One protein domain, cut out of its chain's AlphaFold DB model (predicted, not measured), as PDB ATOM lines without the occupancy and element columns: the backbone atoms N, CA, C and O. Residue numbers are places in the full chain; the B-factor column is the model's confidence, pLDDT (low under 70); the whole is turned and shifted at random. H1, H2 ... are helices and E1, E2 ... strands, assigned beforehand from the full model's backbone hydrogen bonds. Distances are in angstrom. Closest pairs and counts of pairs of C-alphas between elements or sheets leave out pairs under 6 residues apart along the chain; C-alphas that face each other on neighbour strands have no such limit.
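What this domain is: This is residues 2 to 116 of the 333 residues of the protein "Hypothetical protein" of Polarella glacialis (UniProt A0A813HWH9). Two helical hairpins, H1 with H2 and H4 with H5, are set next to each other in a flat, loosely joined arrangement, with H2 coming close to H4 between them. The small strand hairpin E1 and E2 lies near H4 and H5, and an unnamed tail follows H5. The 115 printed residues hold, in order, H1 H2 H3 E1 E2 H4 H5, mostly helix, with one antiparallel sheet, E1 - E2. The whole is only just compact, close to loose, with a radius of gyration of the C-alphas of 15.6 A and spans of 47 by 44 by 21 A.

How they stand to each other: H1, residues 2 to 22, touches H2, residues 31 to 44, with residues 13 to 22 alone; their closest C-alphas, Gly 21 and Phe 34, are 4.8 A apart, at a shallow tilt of 15 degrees, opposite ways. H3, residues 46 to 50, is close to H1 but not clearly touching, with the closest C-alphas, Phe 7 and Glu 48, 7.7 A apart. E1, residues 59 to 62, and E2, residues 65 to 68, form an antiparallel hairpin with N 60 and O 67 2.9 A apart, within hydrogen-bond range. H4, residues 75 to 90, is close to H2 but not clearly touching, with the closest C-alphas, Glu 35 and Leu 79, 7.0 A apart. H5, residues 93 to 105, touches H4 at Leu 96 and Ala 88, their closest C-alphas, 4.7 A apart, at a shallow tilt of 34 degrees, only just short of steep. Every O i to N i+4 pair is within hydrogen-bond range in H1, H3, H4 and H5; in H2, 9 of 10.

Where its parts are: H1 is 31.1 A long from C-alpha 2 at (45.381, 65.554, 62.088), H2 20.8 A, H4 22.8 A, and H5 18.2 A to C-alpha 105 at (7.421, 72.540, 75.843).

The domain as a whole: The C-alphas of Glu 2 and Ser 94 are farthest apart, 49.2 A. The printed part has no cut and no long link. pLDDT is under 70 at residue 2, residues 21 to 32 and residues 107 to 116.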
ATOM      1  N   GLU A   2      45.333  66.853  61.392       68.62
ATOM      2  CA  GLU A   2      45.381  65.554  62.088       68.62
ATOM      3  C   GLU A   2      44.283  65.429  63.163       68.62
ATOM      4  O   GLU A   2      43.474  64.513  63.088       68.62
ATOM      5  N   GLU A   3      44.105  66.443  64.021       74.75
ATOM      6  CA  GLU A   3      43.052  66.445  65.062       74.75
ATOM      7  C   GLU A   3      41.625  66.241  64.514       74.75
ATOM      8  O   GLU A   3      40.791  65.594  65.140       74.75
ATOM      9  N   SER A   4      41.320  66.752  63.313       70.44
ATOM     10  CA  SER A   4      39.991  66.580  62.704       70.44
ATOM     11  C   SER A   4      39.721  65.156  62.210       70.44
ATOM     12  O   SER A   4      38.560  64.761  62.115       70.44
ATOM     13  N   VAL A   5      40.770  64.395  61.880       74.81
ATOM     14  CA  VAL A   5      40.646  62.995  61.445       74.81
ATOM     15  C   VAL A   5      40.383  62.100  62.655       74.81
ATOM     16  O   VAL A   5      39.452  61.298  62.613       74.81
ATOM     17  N   ASP A   6      41.103  62.317  63.757       78.56
ATOM     18  CA  ASP A   6      40.917  61.575  65.012       78.56
ATOM     19  C   ASP A   6      39.501  61.769  65.572       78.56
ATOM     20  O   ASP A   6      38.803  60.816  65.919       78.56
ATOM     21  N   PHE A   7      39.009  63.006  65.532       82.44
ATOM     22  CA  PHE A   7      37.637  63.354  65.887       82.44
ATOM     23  C   PHE A   7      36.576  62.646  65.040       82.44
ATOM     24  O   PHE A   7      35.541  62.230  65.563       82.44
ATOM     25  N   HIS A   8      36.808  62.484  63.736       75.62
ATOM     26  CA  HIS A   8      35.877  61.766  62.872       75.62
ATOM     27  C   HIS A   8      35.840  60.270  63.200       75.62
ATOM     28  O   HIS A   8      34.755  59.695  63.281       75.62
ATOM     29  N   ILE A   9      37.003  59.658  63.441       81.38
ATOM     30  CA  ILE A   9      37.122  58.236  63.791       81.38
ATOM     31  C   ILE A   9      36.370  57.937  65.093       81.38
ATOM     32  O   ILE A   9      35.558  57.013  65.125       81.38
ATOM     33  N   ILE A  10      36.553  58.764  66.127       80.88
ATOM     34  CA  ILE A  10      35.866  58.593  67.417       80.88
ATOM     35  C   ILE A  10      34.338  58.700  67.248       80.88
ATOM     36  O   ILE A  10      33.584  57.899  67.802       80.88
ATOM     37  N   LEU A  11      33.849  59.651  66.443       81.81
ATOM     38  CA  LEU A  11      32.410  59.794  66.176       81.81
ATOM     39  C   LEU A  11      31.831  58.611  65.385       81.81
ATOM     40  O   LEU A  11      30.682  58.228  65.620       81.81
ATOM     41  N   VAL A  12      32.604  58.023  64.467       81.81
ATOM     42  CA  VAL A  12      32.207  56.809  63.737       81.81
ATOM     43  C   VAL A  12      32.116  55.616  64.687       81.81
ATOM     44  O   VAL A  12      31.101  54.928  64.673       81.81
ATOM     45  N   GLN A  13      33.092  55.427  65.578       79.62
ATOM     46  CA  GLN A  13      33.063  54.354  66.581       79.62
ATOM     47  C   GLN A  13      31.859  54.483  67.525       79.62
ATOM     48  O   GLN A  13      31.147  53.509  67.770       79.62
ATOM     49  N   LEU A  14      31.558  55.699  67.997       81.31
ATOM     50  CA  LEU A  14      30.360  55.951  68.806       81.31
ATOM     51  C   LEU A  14      29.066  55.658  68.034       81.31
ATOM     52  O   LEU A  14      28.113  55.136  68.614       81.31
ATOM     53  N   ARG A  15      29.015  55.965  66.732       81.06
ATOM     54  CA  ARG A  15      27.876  55.628  65.867       81.06
ATOM     55  C   ARG A  15      27.732  54.116  65.681       81.06
ATOM     56  O   ARG A  15      26.613  53.617  65.761       81.06
ATOM     57  N   GLU A  16      28.824  53.391  65.470       79.00
ATOM     58  CA  GLU A  16      28.803  51.930  65.342       79.00
ATOM     59  C   GLU A  16      28.278  51.266  66.621       79.00
ATOM     60  O   GLU A  16      27.429  50.380  66.543       79.00
ATOM     61  N   CYS A  17      28.672  51.756  67.804       75.81
ATOM     62  CA  CYS A  17      28.089  51.305  69.073       75.81
ATOM     63  C   CYS A  17      26.572  51.548  69.146       75.81
ATOM     64  O   CYS A  17      25.847  50.754  69.751       75.81
ATOM     65  N   VAL A  18      26.079  52.633  68.536       73.31
ATOM     66  CA  VAL A  18      24.641  52.926  68.476       73.31
ATOM     67  C   VAL A  18      23.914  51.947  67.562       73.31
ATOM     68  O   VAL A  18      22.876  51.425  67.957       73.31
ATOM     69  N   GLU A  19      24.449  51.682  66.373       75.12
ATOM     70  CA  GLU A  19      23.843  50.771  65.396       75.12
ATOM     71  C   GLU A  19      23.825  49.326  65.928       75.12
ATOM     72  O   GLU A  19      22.771  48.693  65.964       75.12
ATOM     73  N   GLN A  20      24.939  48.857  66.499       72.31
ATOM     74  CA  GLN A  20      25.037  47.521  67.104       72.31
ATOM     75  C   GLN A  20      24.089  47.328  68.298       72.31
ATOM     76  O   GLN A  20      23.540  46.245  68.489       72.31
ATOM     77  N   GLY A  21      23.866  48.378  69.097       65.00
ATOM     78  CA  GLY A  21      22.937  48.332  70.227       65.00
ATOM     79  C   GLY A  21      21.457  48.489  69.848       65.00
ATOM     80  O   GLY A  21      20.595  48.237  70.690       65.00
ATOM     81  N   VAL A  22      21.143  48.920  68.623       61.59
ATOM     82  CA  VAL A  22      19.764  49.069  68.115       61.59
ATOM     83  C   VAL A  22      19.320  47.831  67.336       61.59
ATOM     84  O   VAL A  22      18.159  47.442  67.450       61.59
ATOM     85  N   ASP A  23      20.236  47.184  66.616       53.97
ATOM     86  CA  ASP A  23      19.923  46.049  65.740       53.97
ATOM     87  C   ASP A  23      19.877  44.687  66.454       53.97
ATOM     88  O   ASP A  23      19.631  43.667  65.813       53.97
ATOM     89  N   GLY A  24      20.041  44.649  67.782       51.97
ATOM     90  CA  GLY A  24      19.820  43.431  68.568       51.97
ATOM     91  C   GLY A  24      20.739  42.278  68.159       51.97
ATOM     92  O   GLY A  24      20.278  41.149  67.993       51.97
ATOM     93  N   GLY A  25      22.032  42.560  67.979       46.34
ATOM     94  CA  GLY A  25      23.038  41.527  67.745       46.34
ATOM     95  C   GLY A  25      23.087  40.529  68.907       46.34
ATOM     96  O   GLY A  25      23.425  40.895  70.029       46.34
ATOM     97  N   ASP A  26      22.721  39.282  68.613       47.66
ATOM     98  CA  ASP A  26      22.928  38.063  69.399       47.66
ATOM     99  C   ASP A  26      22.616  38.142  70.910       47.66
ATOM    100  O   ASP A  26      23.471  37.973  71.778       47.66
ATOM    101  N   GLY A  27      21.330  38.293  71.239       52.91
ATOM    102  CA  GLY A  27      20.748  37.657  72.431       52.91
ATOM    103  C   GLY A  27      20.972  38.322  73.793       52.91
ATOM    104  O   GLY A  27      20.500  37.785  74.795       52.91
ATOM    105  N   VAL A  28      21.614  39.490  73.867       48.34
ATOM    106  CA  VAL A  28      21.634  40.318  75.090       48.34
ATOM    107  C   VAL A  28      20.630  41.461  74.934       48.34
ATOM    108  O   VAL A  28      20.974  42.619  74.709       48.34
ATOM    109  N   GLU A  29      19.344  41.118  75.006       53.47
ATOM    110  CA  GLU A  29      18.244  42.077  74.900       53.47
ATOM    111  C   GLU A  29      18.102  42.885  76.195       53.47
ATOM    112  O   GLU A  29      17.604  42.404  77.213       53.47
ATOM    113  N   GLY A  30      18.523  44.148  76.165       58.31
ATOM    114  CA  GLY A  30      18.220  45.074  77.247       58.31
ATOM    115  C   GLY A  30      18.521  46.532  76.894       58.31
ATOM    116  O   GLY A  30      19.605  46.816  76.384       58.31
ATOM    117  N   PRO A  31      17.641  47.493  77.241       59.31
ATOM    118  CA  PRO A  31      17.921  48.934  77.150       59.31
ATOM    119  C   PRO A  31      19.241  49.339  77.822       59.31
ATOM    120  O   PRO A  31      19.920  50.261  77.370       59.31
ATOM    121  N   LEU A  32      19.605  48.603  78.878       63.31
ATOM    122  CA  LEU A  32      20.825  48.768  79.662       63.31
ATOM    123  C   LEU A  32      22.091  48.369  78.890       63.31
ATOM    124  O   LEU A  32      23.139  48.961  79.133       63.31
ATOM    125  N   ALA A  33      22.007  47.421  77.949       71.88
ATOM    126  CA  ALA A  33      23.158  46.970  77.165       71.88
ATOM    127  C   ALA A  33      23.667  48.086  76.243       71.88
ATOM    128  O   ALA A  33      24.859  48.376  76.215       71.88
ATOM    129  N   PHE A  34      22.751  48.800  75.577       79.81
ATOM    130  CA  PHE A  34      23.094  49.983  74.783       79.81
ATOM    131  C   PHE A  34      23.778  51.061  75.632       79.81
ATOM    132  O   PHE A  34      24.819  51.588  75.251       79.81
ATOM    133  N   GLU A  35      23.197  51.407  76.787       79.81
ATOM    134  CA  GLU A  35      23.711  52.499  77.620       79.81
ATOM    135  C   GLU A  35      25.087  52.178  78.200       79.81
ATOM    136  O   GLU A  35      25.951  53.053  78.256       79.81
ATOM    137  N   GLN A  36      25.307  50.928  78.607       82.06
ATOM    138  CA  GLN A  36      26.594  50.468  79.118       82.06
ATOM    139  C   GLN A  36      27.664  50.473  78.023       82.06
ATOM    140  O   GLN A  36      28.742  51.025  78.251       82.06
ATOM    141  N   SER A  37      27.353  49.952  76.833       81.50
ATOM    142  CA  SER A  37      28.277  49.943  75.692       81.50
ATOM    143  C   SER A  37      28.626  51.356  75.228       81.50
ATOM    144  O   SER A  37      29.801  51.679  75.063       81.50
ATOM    145  N   PHE A  38      27.631  52.242  75.109       83.56
ATOM    146  CA  PHE A  38      27.865  53.633  74.717       83.56
ATOM    147  C   PHE A  38      28.700  54.387  75.766       83.56
ATOM    148  O   PHE A  38      29.618  55.127  75.417       83.56
ATOM    149  N   ARG A  39      28.436  54.174  77.065       85.19
ATOM    150  CA  ARG A  39      29.241  54.765  78.152       85.19
ATOM    151  C   ARG A  39      30.677  54.251  78.155       85.19
ATOM    152  O   ARG A  39      31.582  55.031  78.436       85.19
ATOM    153  N   ALA A  40      30.891  52.965  77.880       84.50
ATOM    154  CA  ALA A  40      32.228  52.383  77.808       84.50
ATOM    155  C   ALA A  40      33.038  53.009  76.663       84.50
ATOM    156  O   ALA A  40      34.138  53.506  76.906       84.50
ATOM    157  N   ALA A  41      32.450  53.085  75.465       83.81
ATOM    158  CA  ALA A  41      33.069  53.721  74.304       83.81
ATOM    159  C   ALA A  41      33.340  55.219  74.536       83.81
ATOM    160  O   ALA A  41      34.422  55.711  74.232       83.81
ATOM    161  N   TYR A  42      32.404  55.947  75.153       86.62
ATOM    162  CA  TYR A  42      32.602  57.365  75.467       86.62
ATOM    163  C   TYR A  42      33.742  57.601  76.467       86.62
ATOM    164  O   TYR A  42      34.535  58.522  76.293       86.62
ATOM    165  N   ARG A  43      33.852  56.764  77.510       88.81
ATOM    166  CA  ARG A  43      34.928  56.870  78.511       88.81
ATOM    167  C   ARG A  43      36.304  56.598  77.920       88.81
ATOM    168  O   ARG A  43      37.255  57.260  78.316       88.81
ATOM    169  N   GLN A  44      36.396  55.658  76.980       89.31
ATOM    170  CA  GLN A  44      37.644  55.352  76.281       89.31
ATOM    171  C   GLN A  44      38.220  56.582  75.565       89.31
ATOM    172  O   GLN A  44      39.437  56.713  75.494       89.31
ATOM    173  N   HIS A  45      37.354  57.493  75.112       88.12
ATOM    174  CA  HIS A  45      37.723  58.690  74.356       88.12
ATOM    175  C   HIS A  45      37.467  60.006  75.104       88.12
ATOM    176  O   HIS A  45      37.413  61.081  74.507       88.12
ATOM    177  N   GLN A  46      37.268  59.957  76.425       87.06
ATOM    178  CA  GLN A  46      36.787  61.109  77.190       87.06
ATOM    179  C   GLN A  46      37.728  62.321  77.106       87.06
ATOM    180  O   GLN A  46      37.258  63.457  77.016       87.06
ATOM    181  N   GLU A  47      39.044  62.097  77.123       87.56
ATOM    182  CA  GLU A  47      40.036  63.174  77.051       87.56
ATOM    183  C   GLU A  47      40.004  63.894  75.698       87.56
ATOM    184  O   GLU A  47      40.040  65.126  75.660       87.56
ATOM    185  N   GLU A  48      39.869  63.158  74.591       88.25
ATOM    186  CA  GLU A  48      39.762  63.736  73.247       88.25
ATOM    187  C   GLU A  48      38.423  64.453  73.051       88.25
ATOM    188  O   GLU A  48      38.383  65.590  72.579       88.25
ATOM    189  N   LEU A  49      37.331  63.823  73.490       84.81
ATOM    190  CA  LEU A  49      35.974  64.358  73.394       84.81
ATOM    191  C   LEU A  49      35.784  65.621  74.243       84.81
ATOM    192  O   LEU A  49      35.031  66.505  73.846       84.81
ATOM    193  N   SER A  50      36.500  65.761  75.365       85.56
ATOM    194  CA  SER A  50      36.447  66.969  76.206       85.56
ATOM    195  C   SER A  50      36.984  68.226  75.513       85.56
ATOM    196  O   SER A  50      36.595  69.341  75.859       85.56
ATOM    197  N   LYS A  51      37.848  68.056  74.504       88.12
ATOM    198  CA  LYS A  51      38.364  69.151  73.670       88.12
ATOM    199  C   LYS A  51      37.353  69.582  72.604       88.12
ATOM    200  O   LYS A  51      37.504  70.644  72.005       88.12
ATOM    201  N   MET A  52      36.317  68.774  72.368       84.44
ATOM    202  CA  MET A  52      35.262  69.032  71.394       84.44
ATOM    203  C   MET A  52      34.058  69.691  72.075       84.44
ATOM    204  O   MET A  52      33.612  69.285  73.145       84.44
ATOM    205  N   SER A  53      33.460  70.684  71.418       83.81
ATOM    206  CA  SER A  53      32.153  71.214  71.825       83.81
ATOM    207  C   SER A  53      31.042  70.284  71.328       83.81
ATOM    208  O   SER A  53      30.373  70.546  70.330       83.81
ATOM    209  N   LEU A  54      30.875  69.143  72.001       84.19
ATOM    210  CA  LEU A  54      29.844  68.166  71.651       84.19
ATOM    211  C   LEU A  54      28.468  68.622  72.127       84.19
ATOM    212  O   LEU A  54      28.306  69.183  73.210       84.19
ATOM    213  N   SER A  55      27.459  68.319  71.317       87.19
ATOM    214  CA  SER A  55      26.061  68.425  71.715       87.19
ATOM    215  C   SER A  55      25.340  67.131  71.371       87.19
ATOM    216  O   SER A  55      25.509  66.566  70.291       87.19
ATOM    217  N   PHE A  56      24.542  66.658  72.314       87.75
ATOM    218  CA  PHE A  56      23.770  65.436  72.221       87.75
ATOM    219  C   PHE A  56      22.303  65.777  72.002       87.75
ATOM    220  O   PHE A  56      21.758  66.705  72.605       87.75
ATOM    221  N   VAL A  57      21.654  65.000  71.142       89.38
ATOM    222  CA  VAL A  57      20.217  65.068  70.893       89.38
ATOM    223  C   VAL A  57      19.675  63.655  70.762       89.38
ATOM    224  O   VAL A  57      20.238  62.832  70.043       89.38
ATOM    225  N   VAL A  58      18.566  63.371  71.438       90.00
ATOM    226  CA  VAL A  58      17.862  62.100  71.293       90.00
ATOM    227  C   VAL A  58      16.777  62.286  70.245       90.00
ATOM    228  O   VAL A  58      15.870  63.109  70.403       90.00
ATOM    229  N   ILE A  59      16.886  61.529  69.156       89.75
ATOM    230  CA  ILE A  59      15.865  61.459  68.112       89.75
ATOM    231  C   ILE A  59      15.045  60.199  68.349       89.75
ATOM    232  O   ILE A  59      15.603  59.119  68.532       89.75
ATOM    233  N   PHE A  60      13.724  60.329  68.352       89.31
ATOM    234  CA  PHE A  60      12.833  59.193  68.531       89.31
ATOM    235  C   PHE A  60      11.567  59.335  67.695       89.31
ATOM    236  O   PHE A  60      11.046  60.435  67.514       89.31
ATOM    237  N   SER A  61      11.040  58.207  67.231       88.62
ATOM    238  CA  SER A  61       9.789  58.171  66.483       88.62
ATOM    239  C   SER A  61       8.637  57.812  67.417       88.62
ATOM    240  O   SER A  61       8.628  56.749  68.040       88.62
ATOM    241  N   ALA A  62       7.638  58.684  67.503       85.50
ATOM    242  CA  ALA A  62       6.399  58.435  68.233       85.50
ATOM    243  C   ALA A  62       5.212  58.837  67.358       85.50
ATOM    244  O   ALA A  62       5.296  59.780  66.579       85.50
ATOM    245  N   PHE A  63       4.100  58.104  67.436       83.69
ATOM    246  CA  PHE A  63       2.869  58.442  66.701       83.69
ATOM    247  C   PHE A  63       3.046  58.631  65.173       83.69
ATOM    248  O   PHE A  63       2.267  59.325  64.524       83.69
ATOM    249  N   GLY A  64       4.077  58.016  64.582       77.75
ATOM    250  CA  GLY A  64       4.401  58.161  63.158       77.75
ATOM    251  C   GLY A  64       5.072  59.488  62.776       77.75
ATOM    252  O   GLY A  64       5.016  59.858  61.605       77.75
ATOM    253  N   ALA A  65       5.677  60.196  63.732       80.50
ATOM    254  CA  ALA A  65       6.511  61.373  63.506       80.50
ATOM    255  C   ALA A  65       7.817  61.290  64.307       80.50
ATOM    256  O   ALA A  65       7.863  60.669  65.370       80.50
ATOM    257  N   ASP A  66       8.854  61.957  63.804       87.94
ATOM    258  CA  ASP A  66      10.150  62.035  64.470       87.94
ATOM    259  C   ASP A  66      10.223  63.272  65.364       87.94
ATOM    260  O   ASP A  66      10.002  64.410  64.937       87.94
ATOM    261  N   PHE A  67      10.573  63.035  66.618       86.75
ATOM    262  CA  PHE A  67      10.767  64.041  67.645       86.75
ATOM    263  C   PHE A  67      12.241  64.121  68.015       86.75
ATOM    264  O   PHE A  67      12.987  63.149  67.919       86.75
ATOM    265  N   LYS A  68      12.654  65.312  68.443       90.69
ATOM    266  CA  LYS A  68      14.013  65.587  68.911       90.69
ATOM    267  C   LYS A  68      13.924  66.198  70.298       90.69
ATOM    268  O   LYS A  68      13.137  67.127  70.486       90.69
ATOM    269  N   THR A  69      14.700  65.683  71.242       89.94
ATOM    270  CA  THR A  69      14.833  66.294  72.568       89.94
ATOM    271  C   THR A  69      15.591  67.620  72.487       89.94
ATOM    272  O   THR A  69      16.225  67.905  71.464       89.94
ATOM    273  N   PRO A  70      15.546  68.455  73.540       88.44
ATOM    274  CA  PRO A  70      16.486  69.558  73.676       88.44
ATOM    275  C   PRO A  70      17.930  69.063  73.552       88.44
ATOM    276  O   PRO A  70      18.249  67.934  73.937       88.44
ATOM    277  N   THR A  71      18.784  69.909  72.981       88.44
ATOM    278  CA  THR A  71      20.218  69.640  72.896       88.44
ATOM    279  C   THR A  71      20.853  69.832  74.270       88.44
ATOM    280  O   THR A  71      20.584  70.828  74.938       88.44
ATOM    281  N   THR A  72      21.708  68.900  74.683       88.50
ATOM    282  CA  THR A  72      22.498  68.994  75.922       88.50
ATOM    283  C   THR A  72      23.975  68.758  75.625       88.50
ATOM    284  O   THR A  72      24.313  68.071  74.666       88.50
ATOM    285  N   THR A  73      24.870  69.338  76.421       89.06
ATOM    286  CA  THR A  73      26.313  69.050  76.368       89.06
ATOM    287  C   THR A  73      26.715  67.916  77.318       89.06
ATOM    288  O   THR A  73      27.861  67.482  77.283       89.06
ATOM    289  N   SER A  74      25.795  67.418  78.159       90.00
ATOM    290  CA  SER A  74      26.024  66.264  79.037       90.00
ATOM    291  C   SER A  74      25.520  64.980  78.384       90.00
ATOM    292  O   SER A  74      24.344  64.855  78.030       90.00
ATOM    293  N   LEU A  75      26.408  63.993  78.265       86.69
ATOM    294  CA  LEU A  75      26.030  62.669  77.787       86.69
ATOM    295  C   LEU A  75      25.066  61.979  78.762       86.69
ATOM    296  O   LEU A  75      24.109  61.336  78.337       86.69
ATOM    297  N   GLU A  76      25.310  62.100  80.064       88.50
ATOM    298  CA  GLU A  76      24.489  61.492  81.111       88.50
ATOM    299  C   GLU A  76      23.041  61.964  81.016       88.50
ATOM    300  O   GLU A  76      22.129  61.140  81.066       88.50
ATOM    301  N   GLU A  77      22.837  63.263  80.799       90.19
ATOM    302  CA  GLU A  77      21.510  63.845  80.620       90.19
ATOM    303  C   GLU A  77      20.839  63.343  79.331       90.19
ATOM    304  O   GLU A  77      19.654  63.013  79.338       90.19
ATOM    305  N   ALA A  78      21.581  63.217  78.224       89.75
ATOM    306  CA  ALA A  78      21.051  62.665  76.975       89.75
ATOM    307  C   ALA A  78      20.631  61.192  77.119       89.75
ATOM    308  O   ALA A  78      19.558  60.798  76.652       89.75
ATOM    309  N   LEU A  79      21.445  60.380  77.797       88.25
ATOM    310  CA  LEU A  79      21.109  58.988  78.094       88.25
ATOM    311  C   LEU A  79      19.908  58.901  79.041       88.25
ATOM    312  O   LEU A  79      19.006  58.108  78.798       88.25
ATOM    313  N   GLU A  80      19.823  59.763  80.056       90.12
ATOM    314  CA  GLU A  80      18.660  59.819  80.943       90.12
ATOM    315  C   GLU A  80      17.384  60.232  80.188       90.12
ATOM    316  O   GLU A  80      16.321  59.634  80.381       90.12
ATOM    317  N   MET A  81      17.475  61.202  79.272       91.25
ATOM    318  CA  MET A  81      16.368  61.579  78.388       91.25
ATOM    319  C   MET A  81      15.908  60.404  77.512       91.25
ATOM    320  O   MET A  81      14.704  60.237  77.287       91.25
ATOM    321  N   ARG A  82      16.834  59.569  77.030       89.50
ATOM    322  CA  ARG A  82      16.505  58.338  76.298       89.50
ATOM    323  C   ARG A  82      15.854  57.297  77.211       89.50
ATOM    324  O   ARG A  82      14.827  56.738  76.836       89.50
ATOM    325  N   ALA A  83      16.391  57.064  78.405       89.12
ATOM    326  CA  ALA A  83      15.837  56.112  79.365       89.12
ATOM    327  C   ALA A  83      14.396  56.477  79.753       89.12
ATOM    328  O   ALA A  83      13.492  55.645  79.670       89.12
ATOM    329  N   ARG A  84      14.142  57.753  80.081       91.94
ATOM    330  CA  ARG A  84      12.797  58.256  80.408       91.94
ATOM    331  C   ARG A  84      11.810  58.074  79.252       91.94
ATOM    332  O   ARG A  84      10.653  57.746  79.499       91.94
ATOM    333  N   LEU A  85      12.258  58.250  78.005       91.31
ATOM    334  CA  LEU A  85      11.441  57.979  76.820       91.31
ATOM    335  C   LEU A  85      11.051  56.497  76.730       91.31
ATOM    336  O   LEU A  85       9.885  56.187  76.484       91.31
ATOM    337  N   LEU A  86      12.017  55.591  76.900       89.69
ATOM    338  CA  LEU A  86      11.774  54.150  76.821       89.69
ATOM    339  C   LEU A  86      10.811  53.696  77.922       89.69
ATOM    340  O   LEU A  86       9.819  53.038  77.621       89.69
ATOM    341  N   ILE A  87      11.016  54.167  79.155       91.19
ATOM    342  CA  ILE A  87      10.102  53.919  80.278       91.19
ATOM    343  C   ILE A  87       8.693  54.438  79.957       91.19
ATOM    344  O   ILE A  87       7.710  53.726  80.136       91.19
ATOM    345  N   ALA A  88       8.573  55.664  79.440       92.50
ATOM    346  CA  ALA A  88       7.277  56.235  79.076       92.50
ATOM    347  C   ALA A  88       6.581  55.443  77.955       92.50
ATOM    348  O   ALA A  88       5.356  55.348  77.933       92.50
ATOM    349  N   ARG A  89       7.349  54.852  77.031       90.75
ATOM    350  CA  ARG A  89       6.829  53.980  75.972       90.75
ATOM    351  C   ARG A  89       6.294  52.662  76.535       90.75
ATOM    352  O   ARG A  89       5.236  52.221  76.095       90.75
ATOM    353  N   GLU A  90       6.992  52.061  77.494       90.25
ATOM    354  CA  GLU A  90       6.574  50.823  78.167       90.25
ATOM    355  C   GLU A  90       5.336  51.029  79.048       90.25
ATOM    356  O   GLU A  90       4.442  50.188  79.072       90.25
ATOM    357  N   GLN A  91       5.233  52.183  79.713       93.94
ATOM    358  CA  GLN A  91       4.074  52.562  80.531       93.94
ATOM    359  C   GLN A  91       2.805  52.851  79.709       93.94
ATOM    360  O   GLN A  91       1.717  52.976  80.273       93.94
ATOM    361  N   GLY A  92       2.925  52.955  78.384       90.56
ATOM    362  CA  GLY A  92       1.807  53.081  77.457       90.56
ATOM    363  C   GLY A  92       1.632  54.473  76.847       90.56
ATOM    364  O   GLY A  92       2.362  55.429  77.113       90.56
ATOM    365  N   VAL A  93       0.617  54.585  75.988       88.69
ATOM    366  CA  VAL A  93       0.384  55.745  75.109       88.69
ATOM    367  C   VAL A  93       0.284  57.057  75.893       88.69
ATOM    368  O   VAL A  93       0.908  58.043  75.509       88.69
ATOM    369  N   SER A  94      -0.441  57.067  77.015       91.00
ATOM    370  CA  SER A  94      -0.640  58.279  77.822       91.00
ATOM    371  C   SER A  94       0.658  58.792  78.456       91.00
ATOM    372  O   SER A  94       0.880  60.003  78.498       91.00
ATOM    373  N   ALA A  95       1.524  57.896  78.940       93.06
ATOM    374  CA  ALA A  95       2.806  58.268  79.533       93.06
ATOM    375  C   ALA A  95       3.763  58.813  78.461       93.06
ATOM    376  O   ALA A  95       4.391  59.858  78.655       93.06
ATOM    377  N   LEU A  96       3.796  58.169  77.289       92.25
ATOM    378  CA  LEU A  96       4.562  58.643  76.138       92.25
ATOM    379  C   LEU A  96       4.084  60.019  75.652       92.25
ATOM    380  O   LEU A  96       4.912  60.895  75.413       92.25
ATOM    381  N   GLN A  97       2.769  60.250  75.552       92.06
ATOM    382  CA  GLN A  97       2.212  61.562  75.191       92.06
ATOM    383  C   GLN A  97       2.654  62.653  76.169       92.06
ATOM    384  O   GLN A  97       3.112  63.711  75.739       92.06
ATOM    385  N   ALA A  98       2.565  62.387  77.477       92.50
ATOM    386  CA  ALA A  98       2.994  63.329  78.505       92.50
ATOM    387  C   ALA A  98       4.495  63.643  78.399       92.50
ATOM    388  O   ALA A  98       4.903  64.791  78.583       92.50
ATOM    389  N   TYR A  99       5.322  62.650  78.065       93.00
ATOM    390  CA  TYR A  99       6.753  62.854  77.856       93.00
ATOM    391  C   TYR A  99       7.054  63.676  76.594       93.00
ATOM    392  O   TYR A  99       7.821  64.635  76.655       93.00
ATOM    393  N   VAL A 100       6.402  63.372  75.466       90.31
ATOM    394  CA  VAL A 100       6.532  64.153  74.223       90.31
ATOM    395  C   VAL A 100       6.098  65.599  74.438       90.31
ATOM    396  O   VAL A 100       6.768  66.519  73.973       90.31
ATOM    397  N   LEU A 101       5.017  65.812  75.188       91.31
ATOM    398  CA  LEU A 101       4.540  67.141  75.543       91.31
ATOM    399  C   LEU A 101       5.603  67.925  76.324       91.31
ATOM    400  O   LEU A 101       5.917  69.056  75.956       91.31
ATOM    401  N   LYS A 102       6.222  67.300  77.336       90.81
ATOM    402  CA  LYS A 102       7.345  67.894  78.082       90.81
ATOM    403  C   LYS A 102       8.507  68.263  77.156       90.81
ATOM    404  O   LYS A 102       9.038  69.363  77.268       90.81
ATOM    405  N   VAL A 103       8.863  67.384  76.216       88.56
ATOM    406  CA  VAL A 103       9.933  67.622  75.232       88.56
ATOM    407  C   VAL A 103       9.616  68.810  74.314       88.56
ATOM    408  O   VAL A 103      10.484  69.647  74.077       88.56
ATOM    409  N   LEU A 104       8.379  68.926  73.822       85.56
ATOM    410  CA  LEU A 104       7.958  70.041  72.963       85.56
ATOM    411  C   LEU A 104       7.924  71.378  73.720       85.56
ATOM    412  O   LEU A 104       8.310  72.410  73.167       85.56
ATOM    413  N   MET A 105       7.494  71.355  74.984       86.38
ATOM    414  CA  MET A 105       7.421  72.540  75.843       86.38
ATOM    415  C   MET A 105       8.789  73.036  76.310       86.38
ATOM    416  O   MET A 105       8.964  74.243  76.465       86.38
ATOM    417  N   ALA A 106       9.767  72.141  76.490       84.25
ATOM    418  CA  ALA A 106      11.142  72.511  76.842       84.25
ATOM    419  C   ALA A 106      11.814  73.409  75.777       84.25
ATOM    420  O   ALA A 106      12.804  74.081  76.060       84.25
ATOM    421  N   GLY A 107      11.223  73.489  74.578       66.25
ATOM    422  CA  GLY A 107      11.639  74.385  73.509       66.25
ATOM    423  C   GLY A 107      12.845  73.857  72.735       66.25
ATOM    424  O   GLY A 107      13.666  73.090  73.228       66.25
ATOM    425  N   ARG A 108      12.966  74.280  71.473       62.91
ATOM    426  CA  ARG A 108      14.161  74.006  70.670       62.91
ATOM    427  C   ARG A 108      15.220  75.048  70.999       62.91
ATOM    428  O   ARG A 108      15.093  76.206  70.606       62.91
ATOM    429  N   THR A 109      16.288  74.639  71.666       52.09
ATOM    430  CA  THR A 109      17.512  75.430  71.817       52.09
ATOM    431  C   THR A 109      18.367  75.323  70.555       52.09
ATOM    432  O   THR A 109      19.521  74.915  70.601       52.09
ATOM    433  N   ASN A 110      17.814  75.695  69.396       54.12
ATOM    434  CA  ASN A 110      18.661  75.992  68.244       54.12
ATOM    435  C   ASN A 110      19.167  77.423  68.410       54.12
ATOM    436  O   ASN A 110      18.380  78.364  68.359       54.12
ATOM    437  N   VAL A 111      20.479  77.582  68.588       50.19
ATOM    438  CA  VAL A 111      21.155  78.881  68.770       50.19
ATOM    439  C   VAL A 111      20.849  79.863  67.621       50.19
ATOM    440  O   VAL A 111      20.899  81.072  67.815       50.19
ATOM    441  N   HIS A 112      20.448  79.359  66.445       51.81
ATOM    442  CA  HIS A 112      20.224  80.148  65.226       51.81
ATOM    443  C   HIS A 112      18.766  80.227  64.739       51.81
ATOM    444  O   HIS A 112      18.506  80.824  63.698       51.81
ATOM    445  N   GLN A 113      17.797  79.639  65.448       55.50
ATOM    446  CA  GLN A 113      16.379  79.724  65.073       55.50
ATOM    447  C   GLN A 113      15.597  80.334  66.231       55.50
ATOM    448  O   GLN A 113      15.697  79.855  67.357       55.50
ATOM    449  N   GLN A 114      14.830  81.399  65.958       55.28
ATOM    450  CA  GLN A 114      13.970  82.041  66.956       55.28
ATOM    451  C   GLN A 114      13.188  80.972  67.727       55.28
ATOM    452  O   GLN A 114      12.523  80.121  67.130       55.28
ATOM    453  N   ARG A 115      13.321  80.995  69.060       58.41
ATOM    454  CA  ARG A 115      12.707  80.021  69.963       58.41
ATOM    455  C   ARG A 115      11.191  80.099  69.828       58.41
ATOM    456  O   ARG A 115      10.544  80.898  70.496       58.41
ATOM    457  N   LYS A 116      10.608  79.248  68.989       66.50
ATOM    458  CA  LYS A 116       9.174  78.985  69.040       66.50
ATOM    459  C   LYS A 116       8.937  77.982  70.166       66.50
ATOM    460  O   LYS A 116       8.982  76.773  69.941       66.50
TER     461      LYS A 116